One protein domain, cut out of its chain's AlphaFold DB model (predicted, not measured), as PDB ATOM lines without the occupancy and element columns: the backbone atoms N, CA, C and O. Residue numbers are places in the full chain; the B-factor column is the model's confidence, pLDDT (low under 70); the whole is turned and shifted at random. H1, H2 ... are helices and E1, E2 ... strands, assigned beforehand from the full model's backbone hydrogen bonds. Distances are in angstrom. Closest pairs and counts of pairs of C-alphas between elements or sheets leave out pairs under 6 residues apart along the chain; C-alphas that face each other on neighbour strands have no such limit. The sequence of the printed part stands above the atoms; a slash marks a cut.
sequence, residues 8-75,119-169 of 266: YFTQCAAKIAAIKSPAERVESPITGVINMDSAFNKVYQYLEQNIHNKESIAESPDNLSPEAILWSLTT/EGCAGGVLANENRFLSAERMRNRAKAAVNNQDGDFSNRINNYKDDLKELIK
ATOM      1  N   TYR A   8      39.322 108.775  99.068       94.06
ATOM      2  CA  TYR A   8      39.578 107.997  97.862       94.06
ATOM      3  C   TYR A   8      40.397 106.747  98.185       94.06
ATOM      4  O   TYR A   8      41.517 106.840  98.690       94.06
ATOM      5  N   PHE A   9      39.865 105.572  97.853       95.12
ATOM      6  CA  PHE A   9      40.599 104.312  97.942       95.12
ATOM      7  C   PHE A   9      41.431 104.129  96.680       95.12
ATOM      8  O   PHE A   9      40.888 104.066  95.580       95.12
ATOM      9  N   THR A  10      42.753 104.052  96.825       95.06
ATOM     10  CA  THR A  10      43.660 103.962  95.678       95.06
ATOM     11  C   THR A  10      44.549 102.732  95.730       95.06
ATOM     12  O   THR A  10      45.155 102.401  96.749       95.06
ATOM     13  N   GLN A  11      44.684 102.107  94.570       94.50
ATOM     14  CA  GLN A  11      45.684 101.102  94.242       94.50
ATOM     15  C   GLN A  11      46.966 101.715  93.633       94.50
ATOM     16  O   GLN A  11      47.899 101.005  93.265       94.50
ATOM     17  N   CYS A  12      47.022 103.044  93.493       94.69
ATOM     18  CA  CYS A  12      48.074 103.760  92.777       94.69
ATOM     19  C   CYS A  12      48.684 104.891  93.617       94.69
ATOM     20  O   CYS A  12      47.984 105.820  94.035       94.69
ATOM     21  N   ALA A  13      50.011 104.868  93.776       92.88
ATOM     22  CA  ALA A  13      50.758 105.930  94.451       92.88
ATOM     23  C   ALA A  13      50.649 107.289  93.731       92.88
ATOM     24  O   ALA A  13      50.600 108.328  94.385       92.88
ATOM     25  N   ALA A  14      50.522 107.297  92.399       91.06
ATOM     26  CA  ALA A  14      50.367 108.538  91.638       91.06
ATOM     27  C   ALA A  14      49.072 109.287  91.998       91.06
ATOM     28  O   ALA A  14      49.066 110.513  92.031       91.06
ATOM     29  N   LYS A  15      47.988 108.575  92.347       90.88
ATOM     30  CA  LYS A  15      46.756 109.215  92.843       90.88
ATOM     31  C   LYS A  15      46.930 109.823  94.234       90.88
ATOM     32  O   LYS A  15      46.341 110.863  94.496       90.88
ATOM     33  N   ILE A  16      47.778 109.242  95.090       92.62
ATOM     34  CA  ILE A  16      48.140 109.857  96.379       92.62
ATOM     35  C   ILE A  16      48.818 111.206  96.128       92.62
ATOM     36  O   ILE A  16      48.421 112.207  96.718       92.62
ATOM     37  N   ALA A  17      49.808 111.238  95.229       89.94
ATOM     38  CA  ALA A  17      50.511 112.465  94.866       89.94
ATOM     39  C   ALA A  17      49.562 113.500  94.242       89.94
ATOM     40  O   ALA A  17      49.563 114.648  94.668       89.94
ATOM     41  N   ALA A  18      48.696 113.079  93.315       86.75
ATOM     42  CA  ALA A  18      47.724 113.960  92.669       86.75
ATOM     43  C   ALA A  18      46.726 114.598  93.653       86.75
ATOM     44  O   ALA A  18      46.244 115.694  93.396       86.75
ATOM     45  N   ILE A  19      46.416 113.927  94.767       88.50
ATOM     46  CA  ILE A  19      45.488 114.434  95.787       88.50
ATOM     47  C   ILE A  19      46.210 115.306  96.821       88.50
ATOM     48  O   ILE A  19      45.700 116.359  97.187       88.50
ATOM     49  N   LYS A  20      47.396 114.894  97.287       87.50
ATOM     50  CA  LYS A  20      48.149 115.624  98.326       87.50
ATOM     51  C   LYS A  20      48.954 116.809  97.799       87.50
ATOM     52  O   LYS A  20      49.268 117.713  98.562       87.50
ATOM     53  N   SER A  21      49.347 116.762  96.533       84.31
ATOM     54  CA  SER A  21      50.151 117.785  95.868       84.31
ATOM     55  C   SER A  21      49.672 117.940  94.420       84.31
ATOM     56  O   SER A  21      50.409 117.588  93.492       84.31
ATOM     57  N   PRO A  22      48.426 118.403  94.210       80.19
ATOM     58  CA  PRO A  22      47.868 118.575  92.875       80.19
ATOM     59  C   PRO A  22      48.744 119.524  92.057       80.19
ATOM     60  O   PRO A  22      49.123 120.596  92.518       80.19
ATOM     61  N   ALA A  23      49.089 119.128  90.835       70.94
ATOM     62  CA  ALA A  23      49.987 119.923  90.005       70.94
ATOM     63  C   ALA A  23      49.255 121.045  89.243       70.94
ATOM     64  O   ALA A  23      49.870 122.037  88.858       70.94
ATOM     65  N   GLU A  24      47.945 120.898  89.034       68.12
ATOM     66  CA  GLU A  24      47.110 121.806  88.238       68.12
ATOM     67  C   GLU A  24      46.040 122.539  89.064       68.12
ATOM     68  O   GLU A  24      45.254 123.307  88.509       68.12
ATOM     69  N   ARG A  25      45.979 122.305  90.382       69.12
ATOM     70  CA  ARG A  25      45.034 122.957  91.303       69.12
ATOM     71  C   ARG A  25      45.742 123.413  92.567       69.12
ATOM     72  O   ARG A  25      46.789 122.882  92.909       69.12
ATOM     73  N   VAL A  26      45.138 124.377  93.256       71.50
ATOM     74  CA  VAL A  26      45.610 124.823  94.575       71.50
ATOM     75  C   VAL A  26      45.358 123.727  95.611       71.50
ATOM     76  O   VAL A  26      46.263 123.373  96.355       71.50
ATOM     77  N   GLU A  27      44.163 123.126  95.594       80.38
ATOM     78  CA  GLU A  27      43.764 122.058  96.515       80.38
ATOM     79  C   GLU A  27      42.898 121.000  95.818       80.38
ATOM     80  O   GLU A  27      42.253 121.248  94.792       80.38
ATOM     81  N   SER A  28      42.913 119.786  96.368       84.06
ATOM     82  CA  SER A  28      42.094 118.667  95.905       84.06
ATOM     83  C   SER A  28      40.727 118.690  96.599       84.06
ATOM     84  O   SER A  28      40.686 118.838  97.818       84.06
ATOM     85  N   PRO A  29      39.609 118.436  95.886       84.38
ATOM     86  CA  PRO A  29      38.298 118.262  96.521       84.38
ATOM     87  C   PRO A  29      38.206 116.967  97.352       84.38
ATOM     88  O   PRO A  29      37.224 116.734  98.048       84.38
ATOM     89  N   ILE A  30      39.208 116.089  97.252       89.19
ATOM     90  CA  ILE A  30      39.304 114.851  98.022       89.19
ATOM     91  C   ILE A  30      40.070 115.136  99.315       89.19
ATOM     92  O   ILE A  30      41.268 115.413  99.269       89.19
ATOM     93  N   THR A  31      39.385 114.996 100.451       91.06
ATOM     94  CA  THR A  31      39.897 115.220 101.812       91.06
ATOM     95  C   THR A  31      41.021 114.259 102.190       91.06
ATOM     96  O   THR A  31      41.965 114.635 102.880       91.06
ATOM     97  N   GLY A  32      40.932 112.998 101.763       91.31
ATOM     98  CA  GLY A  32      41.888 111.978 102.178       91.31
ATOM     99  C   GLY A  32      42.038 110.827 101.199       91.31
ATOM    100  O   GLY A  32      41.214 110.594 100.318       91.31
ATOM    101  N   VAL A  33      43.121 110.077 101.373       94.69
ATOM    102  CA  VAL A  33      43.431 108.907 100.552       94.69
ATOM    103  C   VAL A  33      43.692 107.716 101.445       94.69
ATOM    104  O   VAL A  33      44.406 107.823 102.442       94.69
ATOM    105  N   ILE A  34      43.122 106.582 101.058       95.31
ATOM    106  CA  ILE A  34      43.278 105.308 101.740       95.31
ATOM    107  C   ILE A  34      43.940 104.344 100.762       95.31
ATOM    108  O   ILE A  34      43.455 104.126  99.651       95.31
ATOM    109  N   ASN A  35      45.065 103.766 101.170       95.50
ATOM    110  CA  ASN A  35      45.726 102.751 100.364       95.50
ATOM    111  C   ASN A  35      44.888 101.470 100.378       95.50
ATOM    112  O   ASN A  35      44.444 101.017 101.439       95.50
ATOM    113  N   MET A  36      44.678 100.888  99.202       94.69
ATOM    114  CA  MET A  36      43.843  99.699  99.043       94.69
ATOM    115  C   MET A  36      44.401  98.486  99.806       94.69
ATOM    116  O   MET A  36      43.627  97.725 100.381       94.69
ATOM    117  N   ASP A  37      45.723  98.346  99.894       94.12
ATOM    118  CA  ASP A  37      46.391  97.310 100.690       94.12
ATOM    119  C   ASP A  37      46.097  97.415 102.192       94.12
ATOM    120  O   ASP A  37      45.721  96.452 102.856       94.12
ATOM    121  N   SER A  38      46.188  98.625 102.724       94.12
ATOM    122  CA  SER A  38      45.999  98.940 104.131       94.12
ATOM    123  C   SER A  38      44.539  98.762 104.527       94.12
ATOM    124  O   SER A  38      44.246  98.217 105.591       94.12
ATOM    125  N   ALA A  39      43.623  99.191 103.656       94.25
ATOM    126  CA  ALA A  39      42.196  98.956 103.813       94.25
ATOM    127  C   ALA A  39      41.867  97.463 103.821       94.25
ATOM    128  O   ALA A  39      41.236  96.983 104.761       94.25
ATOM    129  N   PHE A  40      42.329  96.731 102.806       92.94
ATOM    130  CA  PHE A  40      42.087  95.300 102.685       92.94
ATOM    131  C   PHE A  40      42.603  94.539 103.902       92.94
ATOM    132  O   PHE A  40      41.846  93.786 104.498       92.94
ATOM    133  N   ASN A  41      43.842  94.792 104.331       92.00
ATOM    134  CA  ASN A  41      44.432  94.110 105.483       92.00
ATOM    135  C   ASN A  41      43.655  94.380 106.779       92.00
ATOM    136  O   ASN A  41      43.439  93.459 107.563       92.00
ATOM    137  N   LYS A  42      43.184  95.616 106.995       93.38
ATOM    138  CA  LYS A  42      42.346  95.958 108.157       93.38
ATOM    139  C   LYS A  42      40.999  95.236 108.122       93.38
ATOM    140  O   LYS A  42      40.581  94.691 109.139       93.38
ATOM    141  N   VAL A  43      40.331  95.227 106.966       91.19
ATOM    142  CA  VAL A  43      39.046  94.533 106.792       91.19
ATOM    143  C   VAL A  43      39.230  93.029 106.969       91.19
ATOM    144  O   VAL A  43      38.481  92.410 107.714       91.19
ATOM    145  N   TYR A  44      40.261  92.449 106.358       90.19
ATOM    146  CA  TYR A  44      40.573  91.029 106.450       90.19
ATOM    147  C   TYR A  44      40.836  90.590 107.898       90.19
ATOM    148  O   TYR A  44      40.211  89.645 108.369       90.19
ATOM    149  N   GLN A  45      41.671  91.326 108.643       91.12
ATOM    150  CA  GLN A  45      41.923  91.061 110.066       91.12
ATOM    151  C   GLN A  45      40.648  91.139 110.909       91.12
ATOM    152  O   GLN A  45      40.422  90.288 111.769       91.12
ATOM    153  N   TYR A  46      39.809  92.148 110.666       89.69
ATOM    154  CA  TYR A  46      38.533  92.277 111.360       89.69
ATOM    155  C   TYR A  46      37.620  91.084 111.065       89.69
ATOM    156  O   TYR A  46      37.038  90.516 111.988       89.69
ATOM    157  N   LEU A  47      37.516  90.678 109.797       86.62
ATOM    158  CA  LEU A  47      36.712  89.526 109.399       86.62
ATOM    159  C   LEU A  47      37.229  88.239 110.045       86.62
ATOM    160  O   LEU A  47      36.420  87.515 110.614       86.62
ATOM    161  N   GLU A  48      38.546  87.990 110.050       86.62
ATOM    162  CA  GLU A  48      39.143  86.814 110.704       86.62
ATOM    163  C   GLU A  48      38.840  86.748 112.208       86.62
ATOM    164  O   GLU A  48      38.517  85.685 112.737       86.62
ATOM    165  N   GLN A  49      38.880  87.887 112.900       86.50
ATOM    166  CA  GLN A  49      38.580  87.966 114.334       86.50
ATOM    167  C   GLN A  49      37.089  87.774 114.652       86.50
ATOM    168  O   GLN A  49      36.743  87.416 115.776       86.50
ATOM    169  N   ASN A  50      36.209  87.992 113.672       81.75
ATOM    170  CA  ASN A  50      34.755  87.972 113.836       81.75
ATOM    171  C   ASN A  50      34.066  86.841 113.046       81.75
ATOM    172  O   ASN A  50      32.844  86.865 112.902       81.75
ATOM    173  N   ILE A  51      34.811  85.820 112.593       70.75
ATOM    174  CA  ILE A  51      34.321  84.668 111.795       70.75
ATOM    175  C   ILE A  51      33.078  83.983 112.400       70.75
ATOM    176  O   ILE A  51      32.280  83.374 111.683       70.75
ATOM    177  N   HIS A  52      32.889  84.062 113.720       66.38
ATOM    178  CA  HIS A  52      31.766  83.429 114.412       66.38
ATOM    179  C   HIS A  52      30.431  84.193 114.310       66.38
ATOM    180  O   HIS A  52      29.387  83.588 114.556       66.38
ATOM    181  N   ASN A  53      30.425  85.460 113.878       63.16
ATOM    182  CA  ASN A  53      29.203  86.216 113.582       63.16
ATOM    183  C   ASN A  53      28.744  85.918 112.144       63.16
ATOM    184  O   ASN A  53      29.005  86.671 111.211       63.16
ATOM    185  N   LYS A  54      28.081  84.770 111.962       58.81
ATOM    186  CA  LYS A  54      27.560  84.276 110.674       58.81
ATOM    187  C   LYS A  54      26.267  84.973 110.233       58.81
ATOM    188  O   LYS A  54      25.286  84.304 109.911       58.81
ATOM    189  N   GLU A  55      26.240  86.297 110.186       64.12
ATOM    190  CA  GLU A  55      25.221  86.951 109.368       64.12
ATOM    191  C   GLU A  55      25.721  86.959 107.926       64.12
ATOM    192  O   GLU A  55      26.703  87.617 107.586       64.12
ATOM    193  N   SER A  56      25.082  86.149 107.080       60.38
ATOM    194  CA  SER A  56      25.303  86.207 105.641       60.38
ATOM    195  C   SER A  56      24.861  87.583 105.165       60.38
ATOM    196  O   SER A  56      23.666  87.834 105.018       60.38
ATOM    197  N   ILE A  57      25.814  88.471 104.904       61.00
ATOM    198  CA  ILE A  57      25.532  89.688 104.151       61.00
ATOM    199  C   ILE A  57      25.173  89.210 102.746       61.00
ATOM    200  O   ILE A  57      26.002  88.609 102.064       61.00
ATOM    201  N   ALA A  58      23.913  89.379 102.350       62.84
ATOM    202  CA  ALA A  58      23.511  89.109 100.979       62.84
ATOM    203  C   ALA A  58      24.371  89.981 100.057       62.84
ATOM    204  O   ALA A  58      24.489  91.187 100.288       62.84
ATOM    205  N   GLU A  59      24.985  89.377  99.039       63.62
ATOM    206  CA  GLU A  59      25.684  90.147  98.014       63.62
ATOM    207  C   GLU A  59      24.673  91.101  97.373       63.62
ATOM    208  O   GLU A  59      23.677  90.678  96.781       63.62
ATOM    209  N   SER A  60      24.895  92.404  97.539       63.25
ATOM    210  CA  SER A  60      24.117  93.398  96.816       63.25
ATOM    211  C   SER A  60      24.444  93.270  95.328       63.25
ATOM    212  O   SER A  60      25.631  93.161  94.997       63.25
ATOM    213  N   PRO A  61      23.445  93.311  94.432       65.44
ATOM    214  CA  PRO A  61      23.701  93.292  93.001       65.44
ATOM    215  C   PRO A  61      24.649  94.428  92.612       65.44
ATOM    216  O   PRO A  61      24.631  95.516  93.194       65.44
ATOM    217  N   ASP A  62      25.502  94.147  91.634       69.00
ATOM    218  CA  ASP A  62      26.415  95.141  91.097       69.00
ATOM    219  C   ASP A  62      25.622  96.212  90.348       69.00
ATOM    220  O   ASP A  62      24.967  95.925  89.348       69.00
ATOM    221  N   ASN A  63      25.672  97.448  90.841       77.38
ATOM    222  CA  ASN A  63      24.998  98.584  90.211       77.38
ATOM    223  C   ASN A  63      25.861  99.238  89.118       77.38
ATOM    224  O   ASN A  63      25.474 100.260  88.550       77.38
ATOM    225  N   LEU A  64      27.055  98.698  88.847       83.19
ATOM    226  CA  LEU A  64      27.914  99.176  87.774       83.19
ATOM    227  C   LEU A  64      27.588  98.464  86.462       83.19
ATOM    228  O   LEU A  64      27.508  97.242  86.387       83.19
ATOM    229  N   SER A  65      27.488  99.255  85.398       86.56
ATOM    230  CA  SER A  65      27.447  98.744  84.030       86.56
ATOM    231  C   SER A  65      28.741  97.975  83.694       86.56
ATOM    232  O   SER A  65      29.804  98.365  84.205       86.56
ATOM    233  N   PRO A  66      28.709  96.974  82.794       89.44
ATOM    234  CA  PRO A  66      29.905  96.278  82.306       89.44
ATOM    235  C   PRO A  66      31.046  97.226  81.903       89.44
ATOM    236  O   PRO A  66      32.212  96.990  82.216       89.44
ATOM    237  N   GLU A  67      30.695  98.338  81.266       90.19
ATOM    238  CA  GLU A  67      31.595  99.387  80.796       90.19
ATOM    239  C   GLU A  67      32.350 100.058  81.954       90.19
ATOM    240  O   GLU A  67      33.578 100.127  81.961       90.19
ATOM    241  N   ALA A  68      31.619 100.491  82.985       89.88
ATOM    242  CA  ALA A  68      32.184 101.104  84.188       89.88
ATOM    243  C   ALA A  68      33.127 100.159  84.952       89.88
ATOM    244  O   ALA A  68      34.136 100.605  85.500       89.88
ATOM    245  N   ILE A  69      32.833  98.854  84.966       92.25
ATOM    246  CA  ILE A  69      33.705  97.845  85.586       92.25
ATOM    247  C   ILE A  69      35.031  97.752  84.822       92.25
ATOM    248  O   ILE A  69      36.099  97.696  85.433       92.25
ATOM    249  N   LEU A  70      34.980  97.763  83.489       94.81
ATOM    250  CA  LEU A  70      36.154  97.610  82.626       94.81
ATOM    251  C   LEU A  70      36.959  98.899  82.438       94.81
ATOM    252  O   LEU A  70      38.123  98.811  82.055       94.81
ATOM    253  N   TRP A  71      36.392 100.067  82.752       94.94
ATOM    254  CA  TRP A  71      36.993 101.388  82.512       94.94
ATOM    255  C   TRP A  71      38.433 101.534  83.017       94.94
ATOM    256  O   TRP A  71      39.239 102.266  82.450       94.94
ATOM    257  N   SER A  72      38.758 100.850  84.114       93.25
ATOM    258  CA  SER A  72      40.073 100.940  84.752       93.25
ATOM    259  C   SER A  72      41.131 100.003  84.153       93.25
ATOM    260  O   SER A  72      42.316 100.151  84.457       93.25
ATOM    261  N   LEU A  73      40.728  99.046  83.313       96.38
ATOM    262  CA  LEU A  73      41.640  98.161  82.591       96.38
ATOM    263  C   LEU A  73      42.180  98.851  81.333       96.38
ATOM    264  O   LEU A  73      41.612  99.826  80.840       96.38
ATOM    265  N   THR A  74      43.276  98.320  80.793       96.00
ATOM    266  CA  THR A  74      43.744  98.674  79.446       96.00
ATOM    267  C   THR A  74      42.633  98.398  78.434       96.00
ATOM    268  O   THR A  74      41.975  97.366  78.543       96.00
ATOM    269  N   THR A  75      42.451  99.309  77.471       95.50
ATOM    270  CA  THR A  75      41.338  99.385  76.498       95.50
ATOM    271  C   THR A  75      40.002  99.839  77.082       95.50
ATOM    272  O   THR A  75      39.048 100.016  76.326       95.50
ATOM    273  N   GLU A 119      48.042  95.944  82.604       95.94
ATOM    274  CA  GLU A 119      46.610  95.697  82.871       95.94
ATOM    275  C   GLU A 119      45.901  96.910  83.512       95.94
ATOM    276  O   GLU A 119      45.004  96.776  84.348       95.94
ATOM    277  N   GLY A 120      46.322  98.124  83.147       94.62
ATOM    278  CA  GLY A 120      45.745  99.363  83.658       94.62
ATOM    279  C   GLY A 120      45.837  99.466  85.182       94.62
ATOM    280  O   GLY A 120      46.854  99.147  85.800       94.62
ATOM    281  N   CYS A 121      44.763  99.923  85.818       95.00
ATOM    282  CA  CYS A 121      44.714 100.080  87.265       95.00
ATOM    283  C   CYS A 121      44.724  98.746  88.029       95.00
ATOM    284  O   CYS A 121      45.045  98.762  89.214       95.00
ATOM    285  N   ALA A 122      44.443  97.601  87.394       95.44
ATOM    286  CA  ALA A 122      44.568  96.289  88.044       95.44
ATOM    287  C   ALA A 122      46.027  95.958  88.412       95.44
ATOM    288  O   ALA A 122      46.275  95.193  89.339       95.44
ATOM    289  N   GLY A 123      47.001  96.559  87.718       94.94
ATOM    290  CA  GLY A 123      48.429  96.438  88.021       94.94
ATOM    291  C   GLY A 123      48.984  97.486  88.981       94.94
ATOM    292  O   GLY A 123      50.199  97.690  89.003       94.94
ATOM    293  N   GLY A 124      48.126  98.189  89.723       95.25
ATOM    294  CA  GLY A 124      48.551  99.188  90.699       95.25
ATOM    295  C   GLY A 124      49.423  98.592  91.810       95.25
ATOM    296  O   GLY A 124      49.150  97.508  92.312       95.25
ATOM    297  N   VAL A 125      50.461  99.319  92.231       94.56
ATOM    298  CA  VAL A 125      51.425  98.856  93.253       94.56
ATOM    299  C   VAL A 125      50.801  98.604  94.632       94.56
ATOM    300  O   VAL A 125      51.368  97.866  95.426       94.56
ATOM    301  N   LEU A 126      49.643  99.210  94.919       95.44
ATOM    302  CA  LEU A 126      48.908  99.025  96.176       95.44
ATOM    303  C   LEU A 126      47.723  98.054  96.015       95.44
ATOM    304  O   LEU A 126      46.858  98.003  96.885       95.44
ATOM    305  N   ALA A 127      47.635  97.334  94.890       93.19
ATOM    306  CA  ALA A 127      46.693  96.232  94.725       93.19
ATOM    307  C   ALA A 127      47.240  94.969  95.414       93.19
ATOM    308  O   ALA A 127      48.427  94.667  95.320       93.19
ATOM    309  N   ASN A 128      46.371  94.217  96.095       87.38
ATOM    310  CA  ASN A 128      46.781  93.048  96.891       87.38
ATOM    311  C   ASN A 128      46.953  91.761  96.081       87.38
ATOM    312  O   ASN A 128      47.543  90.798  96.562       87.38
ATOM    313  N   GLU A 129      46.394  91.714  94.876       88.81
ATOM    314  CA  GLU A 129      46.325  90.506  94.065       88.81
ATOM    315  C   GLU A 129      47.164  90.640  92.791       88.81
ATOM    316  O   GLU A 129      47.519  91.730  92.344       88.81
ATOM    317  N   ASN A 130      47.484  89.499  92.182       94.94
ATOM    318  CA  ASN A 130      48.097  89.474  90.868       94.94
ATOM    319  C   ASN A 130      47.233  90.236  89.844       94.94
ATOM    320  O   ASN A 130      46.029  89.995  89.716       94.94
ATOM    321  N   ARG A 131      47.872  91.114  89.067       95.19
ATOM    322  CA  ARG A 131      47.213  91.962  88.062       95.19
ATOM    323  C   ARG A 131      46.383  91.195  87.033       95.19
ATOM    324  O   ARG A 131      45.301  91.647  86.679       95.19
ATOM    325  N   PHE A 132      46.851  90.030  86.584       97.00
ATOM    326  CA  PHE A 132      46.156  89.243  85.565       97.00
ATOM    327  C   PHE A 132      44.910  88.573  86.142       97.00
ATOM    328  O   PHE A 132      43.867  88.581  85.498       97.00
ATOM    329  N   LEU A 133      44.997  88.065  87.378       97.00
ATOM    330  CA  LEU A 133      43.840  87.521  88.097       97.00
ATOM    331  C   LEU A 133      42.810  88.614  88.393       97.00
ATOM    332  O   LEU A 133      41.619  88.407  88.189       97.00
ATOM    333  N   SER A 134      43.270  89.798  88.805       95.19
ATOM    334  CA  SER A 134      42.398  90.953  89.049       95.19
ATOM    335  C   SER A 134      41.657  91.363  87.774       95.19
ATOM    336  O   SER A 134      40.434  91.491  87.779       95.19
ATOM    337  N   ALA A 135      42.376  91.504  86.656       96.56
ATOM    338  CA  ALA A 135      41.787  91.860  85.370       96.56
ATOM    339  C   ALA A 135      40.826  90.778  84.843       96.56
ATOM    340  O   ALA A 135      39.765  91.098  84.311       96.56
ATOM    341  N   GLU A 136      41.158  89.495  85.010       96.88
ATOM    342  CA  GLU A 136      40.286  88.367  84.659       96.88
ATOM    343  C   GLU A 136      38.974  88.393  85.453       96.88
ATOM    344  O   GLU A 136      37.895  88.374  84.854       96.88
ATOM    345  N   ARG A 137      39.050  88.578  86.777       94.69
ATOM    346  CA  ARG A 137      37.868  88.702  87.638       94.69
ATOM    347  C   ARG A 137      37.014  89.901  87.273       94.69
ATOM    348  O   ARG A 137      35.796  89.779  87.235       94.69
ATOM    349  N   MET A 138      37.627  91.043  86.963       94.06
ATOM    350  CA  MET A 138      36.897  92.228  86.505       94.06
ATOM    351  C   MET A 138      36.176  91.973  85.177       94.06
ATOM    352  O   MET A 138      35.015  92.350  85.038       94.06
ATOM    353  N   ARG A 139      36.803  91.264  84.228       95.12
ATOM    354  CA  ARG A 139      36.154  90.861  82.968       95.12
ATOM    355  C   ARG A 139      34.995  89.891  83.194       95.12
ATOM    356  O   ARG A 139      33.963  90.026  82.543       95.12
ATOM    357  N   ASN A 140      35.124  88.940  84.116       94.06
ATOM    358  CA  ASN A 140      34.026  88.031  84.455       94.06
ATOM    359  C   ASN A 140      32.892  88.738  85.197       94.06
ATOM    360  O   ASN A 140      31.727  88.522  84.868       94.06
ATOM    361  N   ARG A 141      33.226  89.633  86.132       91.25
ATOM    362  CA  ARG A 141      32.272  90.504  86.823       91.25
ATOM    363  C   ARG A 141      31.480  91.342  85.821       91.25
ATOM    364  O   ARG A 141      30.261  91.354  85.891       91.25
ATOM    365  N   ALA A 142      32.145  91.942  84.833       91.88
ATOM    366  CA  ALA A 142      31.486  92.705  83.774       91.88
ATOM    367  C   ALA A 142      30.536  91.855  82.910       91.88
ATOM    368  O   ALA A 142      29.481  92.336  82.520       91.88
ATOM    369  N   LYS A 143      30.862  90.582  82.638       91.06
ATOM    370  CA  LYS A 143      29.955  89.660  81.918       91.06
ATOM    371  C   LYS A 143      28.716  89.286  82.732       91.06
ATOM    372  O   LYS A 143      27.668  89.030  82.150       91.06
ATOM    373  N   ALA A 144      28.864  89.192  84.052       87.69
ATOM    374  CA  ALA A 144      27.781  88.862  84.976       87.69
ATOM    375  C   ALA A 144      26.964  90.092  85.404       87.69
ATOM    376  O   ALA A 144      25.871  89.934  85.945       87.69
ATOM    377  N   ALA A 145      27.485  91.301  85.173       85.19
ATOM    378  CA  ALA A 145      26.805  92.540  85.495       85.19
ATOM    379  C   ALA A 145      25.522  92.652  84.669       85.19
ATOM    380  O   ALA A 145      25.534  92.732  83.438       85.19
ATOM    381  N   VAL A 146      24.392  92.650  85.367       70.44
ATOM    382  CA  VAL A 146      23.108  92.999  84.773       70.44
ATOM    383  C   VAL A 146      23.133  94.506  84.578       70.44
ATOM    384  O   VAL A 146      23.437  95.234  85.519       70.44
ATOM    385  N   ASN A 147      22.819  94.982  83.373       65.00
ATOM    386  CA  ASN A 147      22.687  96.411  83.091       65.00
ATOM    387  C   ASN A 147      21.420  96.963  83.776       65.00
ATOM    388  O   ASN A 147      20.448  97.350  83.134       65.00
ATOM    389  N   ASN A 148      21.431  96.985  85.106       58.56
ATOM    390  CA  ASN A 148      20.485  97.706  85.933       58.56
ATOM    391  C   ASN A 148      20.963  99.155  85.980       58.56
ATOM    392  O   ASN A 148      21.422  99.639  87.012       58.56
ATOM    393  N   GLN A 149      20.908  99.843  84.835       57.94
ATOM    394  CA  GLN A 149      20.942 101.298  84.862       57.94
ATOM    395  C   GLN A 149      19.649 101.742  85.528       57.94
ATOM    396  O   GLN A 149      18.627 101.942  84.875       57.94
ATOM    397  N   ASP A 150      19.685 101.809  86.853       57.81
ATOM    398  CA  ASP A 150      18.629 102.409  87.633       57.81
ATOM    399  C   ASP A 150      18.600 103.882  87.219       57.81
ATOM    400  O   ASP A 150      19.471 104.673  87.595       57.81
ATOM    401  N   GLY A 151      17.677 104.223  86.312       58.62
ATOM    402  CA  GLY A 151      17.663 105.515  85.623       58.62
ATOM    403  C   GLY A 151      17.661 106.694  86.596       58.62
ATOM    404  O   GLY A 151      18.170 107.763  86.267       58.62
ATOM    405  N   ASP A 152      17.176 106.480  87.820       63.72
ATOM    406  CA  ASP A 152      17.191 107.457  88.903       63.72
ATOM    407  C   ASP A 152      18.614 107.855  89.349       63.72
ATOM    408  O   ASP A 152      18.902 109.041  89.516       63.72
ATOM    409  N   PHE A 153      19.560 106.913  89.454       63.44
ATOM    410  CA  PHE A 153      20.937 107.234  89.857       63.44
ATOM    411  C   PHE A 153      21.671 108.055  88.789       63.44
ATOM    412  O   PHE A 153      22.298 109.075  89.094       63.44
ATOM    413  N   SER A 154      21.541 107.662  87.520       66.00
ATOM    414  CA  SER A 154      22.099 108.418  86.395       66.00
ATOM    415  C   SER A 154      21.473 109.812  86.287       66.00
ATOM    416  O   SER A 154      22.186 110.787  86.034       66.00
ATOM    417  N   ASN A 155      20.170 109.944  86.549       70.56
ATOM    418  CA  ASN A 155      19.491 111.241  86.603       70.56
ATOM    419  C   ASN A 155      20.029 112.122  87.740       70.56
ATOM    420  O   ASN A 155      20.283 113.306  87.525       70.56
ATOM    421  N   ARG A 156      20.298 111.548  88.920       77.31
ATOM    422  CA  ARG A 156      20.878 112.285  90.053       77.31
ATOM    423  C   ARG A 156      22.263 112.845  89.751       77.31
ATOM    424  O   ARG A 156      22.499 114.007  90.059       77.31
ATOM    425  N   ILE A 157      23.163 112.076  89.134       77.88
ATOM    426  CA  ILE A 157      24.489 112.592  88.740       77.88
ATOM    427  C   ILE A 157      24.345 113.715  87.708       77.88
ATOM    428  O   ILE A 157      25.018 114.741  87.810       77.88
ATOM    429  N   ASN A 158      23.439 113.550  86.741       82.00
ATOM    430  CA  ASN A 158      23.196 114.560  85.714       82.00
ATOM    431  C   ASN A 158      22.656 115.883  86.282       82.00
ATOM    432  O   ASN A 158      22.938 116.930  85.700       82.00
ATOM    433  N   ASN A 159      21.964 115.870  87.426       88.44
ATOM    434  CA  ASN A 159      21.526 117.098  88.101       88.44
ATOM    435  C   ASN A 159      22.701 117.965  88.584       88.44
ATOM    436  O   ASN A 159      22.577 119.182  88.617       88.44
ATOM    437  N   TYR A 160      23.846 117.353  88.901       87.06
ATOM    438  CA  TYR A 160      25.071 118.049  89.316       87.06
ATOM    439  C   TYR A 160      26.072 118.217  88.169       87.06
ATOM    440  O   TYR A 160      27.244 118.513  88.391       87.06
ATOM    441  N   LYS A 161      25.651 117.994  86.920       86.56
ATOM    442  CA  LYS A 161      26.553 117.980  85.763       86.56
ATOM    443  C   LYS A 161      27.362 119.267  85.632       86.56
ATOM    444  O   LYS A 161      28.539 119.193  85.291       86.56
ATOM    445  N   ASP A 162      26.747 120.423  85.856       86.81
ATOM    446  CA  ASP A 162      27.436 121.704  85.695       86.81
ATOM    447  C   ASP A 162      28.459 121.950  86.810       86.81
ATOM    448  O   ASP A 162      29.585 122.343  86.505       86.81
ATOM    449  N   ASP A 163      28.145 121.570  88.052       85.31
ATOM    450  CA  ASP A 163      29.097 121.602  89.172       85.31
ATOM    451  C   ASP A 163      30.270 120.630  88.937       85.31
ATOM    452  O   ASP A 163      31.443 120.964  89.121       85.31
ATOM    453  N   LEU A 164      29.968 119.418  88.459       83.81
ATOM    454  CA  LEU A 164      30.965 118.386  88.182       83.81
ATOM    455  C   LEU A 164      31.857 118.738  86.988       83.81
ATOM    456  O   LEU A 164      33.034 118.385  86.995       83.81
ATOM    457  N   LYS A 165      31.351 119.441  85.968       84.25
ATOM    458  CA  LYS A 165      32.159 119.850  84.806       84.25
ATOM    459  C   LYS A 165      33.370 120.676  85.223       84.25
ATOM    460  O   LYS A 165      34.461 120.426  84.716       84.25
ATOM    461  N   GLU A 166      33.198 121.630  86.134       78.69
ATOM    462  CA  GLU A 166      34.314 122.436  86.638       78.69
ATOM    463  C   GLU A 166      35.301 121.575  87.441       78.69
ATOM    464  O   GLU A 166      36.517 121.705  87.296       78.69
ATOM    465  N   LEU A 167      34.799 120.594  88.198       78.56
ATOM    466  CA  LEU A 167      35.627 119.661  88.965       78.56
ATOM    467  C   LEU A 167      36.324 118.581  88.123       78.56
ATOM    468  O   LEU A 167      37.324 118.036  88.592       78.56
ATOM    469  N   ILE A 168      35.862 118.286  86.907       78.62
ATOM    470  CA  ILE A 168      36.464 117.287  86.003       78.62
ATOM    471  C   ILE A 168      37.462 117.936  85.028       78.62
ATOM    472  O   ILE A 168      38.351 117.258  84.515       78.62
ATOM    473  N   LYS A 169      37.377 119.253  84.796       73.81
ATOM    474  CA  LYS A 169      38.351 119.971  83.962       73.81
ATOM    475  C   LYS A 169      39.720 120.021  84.639       73.81
ATOM    476  O   LYS A 169      39.888 120.577  85.727       73.81
TER     477      LYS A 169
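What this domain is: This is residues 8 to 75 and 119 to 169 of the 266 residues of the protein "Ferredoxin" of Lentimicrobium sp (UniProt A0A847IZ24). This is an open, loosely ringed frame: a tiny parallel sheet, E1 and E2, with H1 packed on it, stands across a wide gap from a helical side made of H5 with the short H3 and H4. H2 follows E2 with no residue between them and turns off in another direction, and its residues 42 to 49, with the loop 50 to 60 after them, stick out; H6 and H7 make a second arm, standing free at residues 154 to 166. The 119 printed residues hold two named strands and seven named helices, in the order E1 H1 E2 H2 H3 H4 H5 H6 H7, and the class is mostly helix. The whole is loose, with a radius of gyration of the C-alphas of 17.2 A and spans of 47 by 35 by 30 A.

How they stand to each other: Begin at the sheet, where E1, residues 8 to 10, and E2, residues 32 to 35, are parallel neighbours at 28 degrees. Look for N 8 and O 32, and for N 34 and O 8, each pair 2.9 A apart and within hydrogen-bond range. H1, residues 13 to 20, completes a strand-helix-strand unit, two parallel neighbour strands with a helix between, E1, H1, E2; its crossover is right-handed. The closest C-alphas of H1 and E2 are those of Ile 16 and Val 33, 6.4 A apart. H2, residues 36 to 49, comes nearest to E1 where the C-alphas of Thr 10 and Met 36 are 5.4 A apart. H5, residues 131 to 144, touches H3, residues 66 to 70, with its residues 138 to 143 alone; the closest C-alphas, of Pro 66 and Ala 142, are 4.2 A apart. H5 touches H4, residues 120 to 123, with its residues 131 to 135 alone; the closest C-alphas, of Gly 123 and Arg 131, are 4.6 A apart. H6, residues 151 to 159, and H7, residues 161 to 168, meet only through their link. H2 and H5 are apart. Every O i to N i+4 pair is within hydrogen-bond range in H1, H2, H3, H5 and H6, in H7 2 of 4 are, and H4 is too short for such a pair.

Where its parts are: Find C-alpha 8 at (39.578, 107.997, 97.862), where E1 begins. H2 runs 20.0 A from C-alpha 36 at (43.843, 99.699, 99.043), H5 19.9 A, H6 12.5 A and H1 10.8 A. H7 ends at C-alpha 168, at (36.464, 117.287, 86.003).

The domain as a whole: The C-alphas of Glu 24 and His 52 are the two farthest apart, 48.9 A. Residues 76 to 118 are cut out, and C-alphas 75 and 119 are 9.1 A apart across the cut. The links H1 to E2 and H2 to H3 are long. Confidence is low, with pLDDT under 70, at residues 24 to 25, 52 to 62 and 147 to 154.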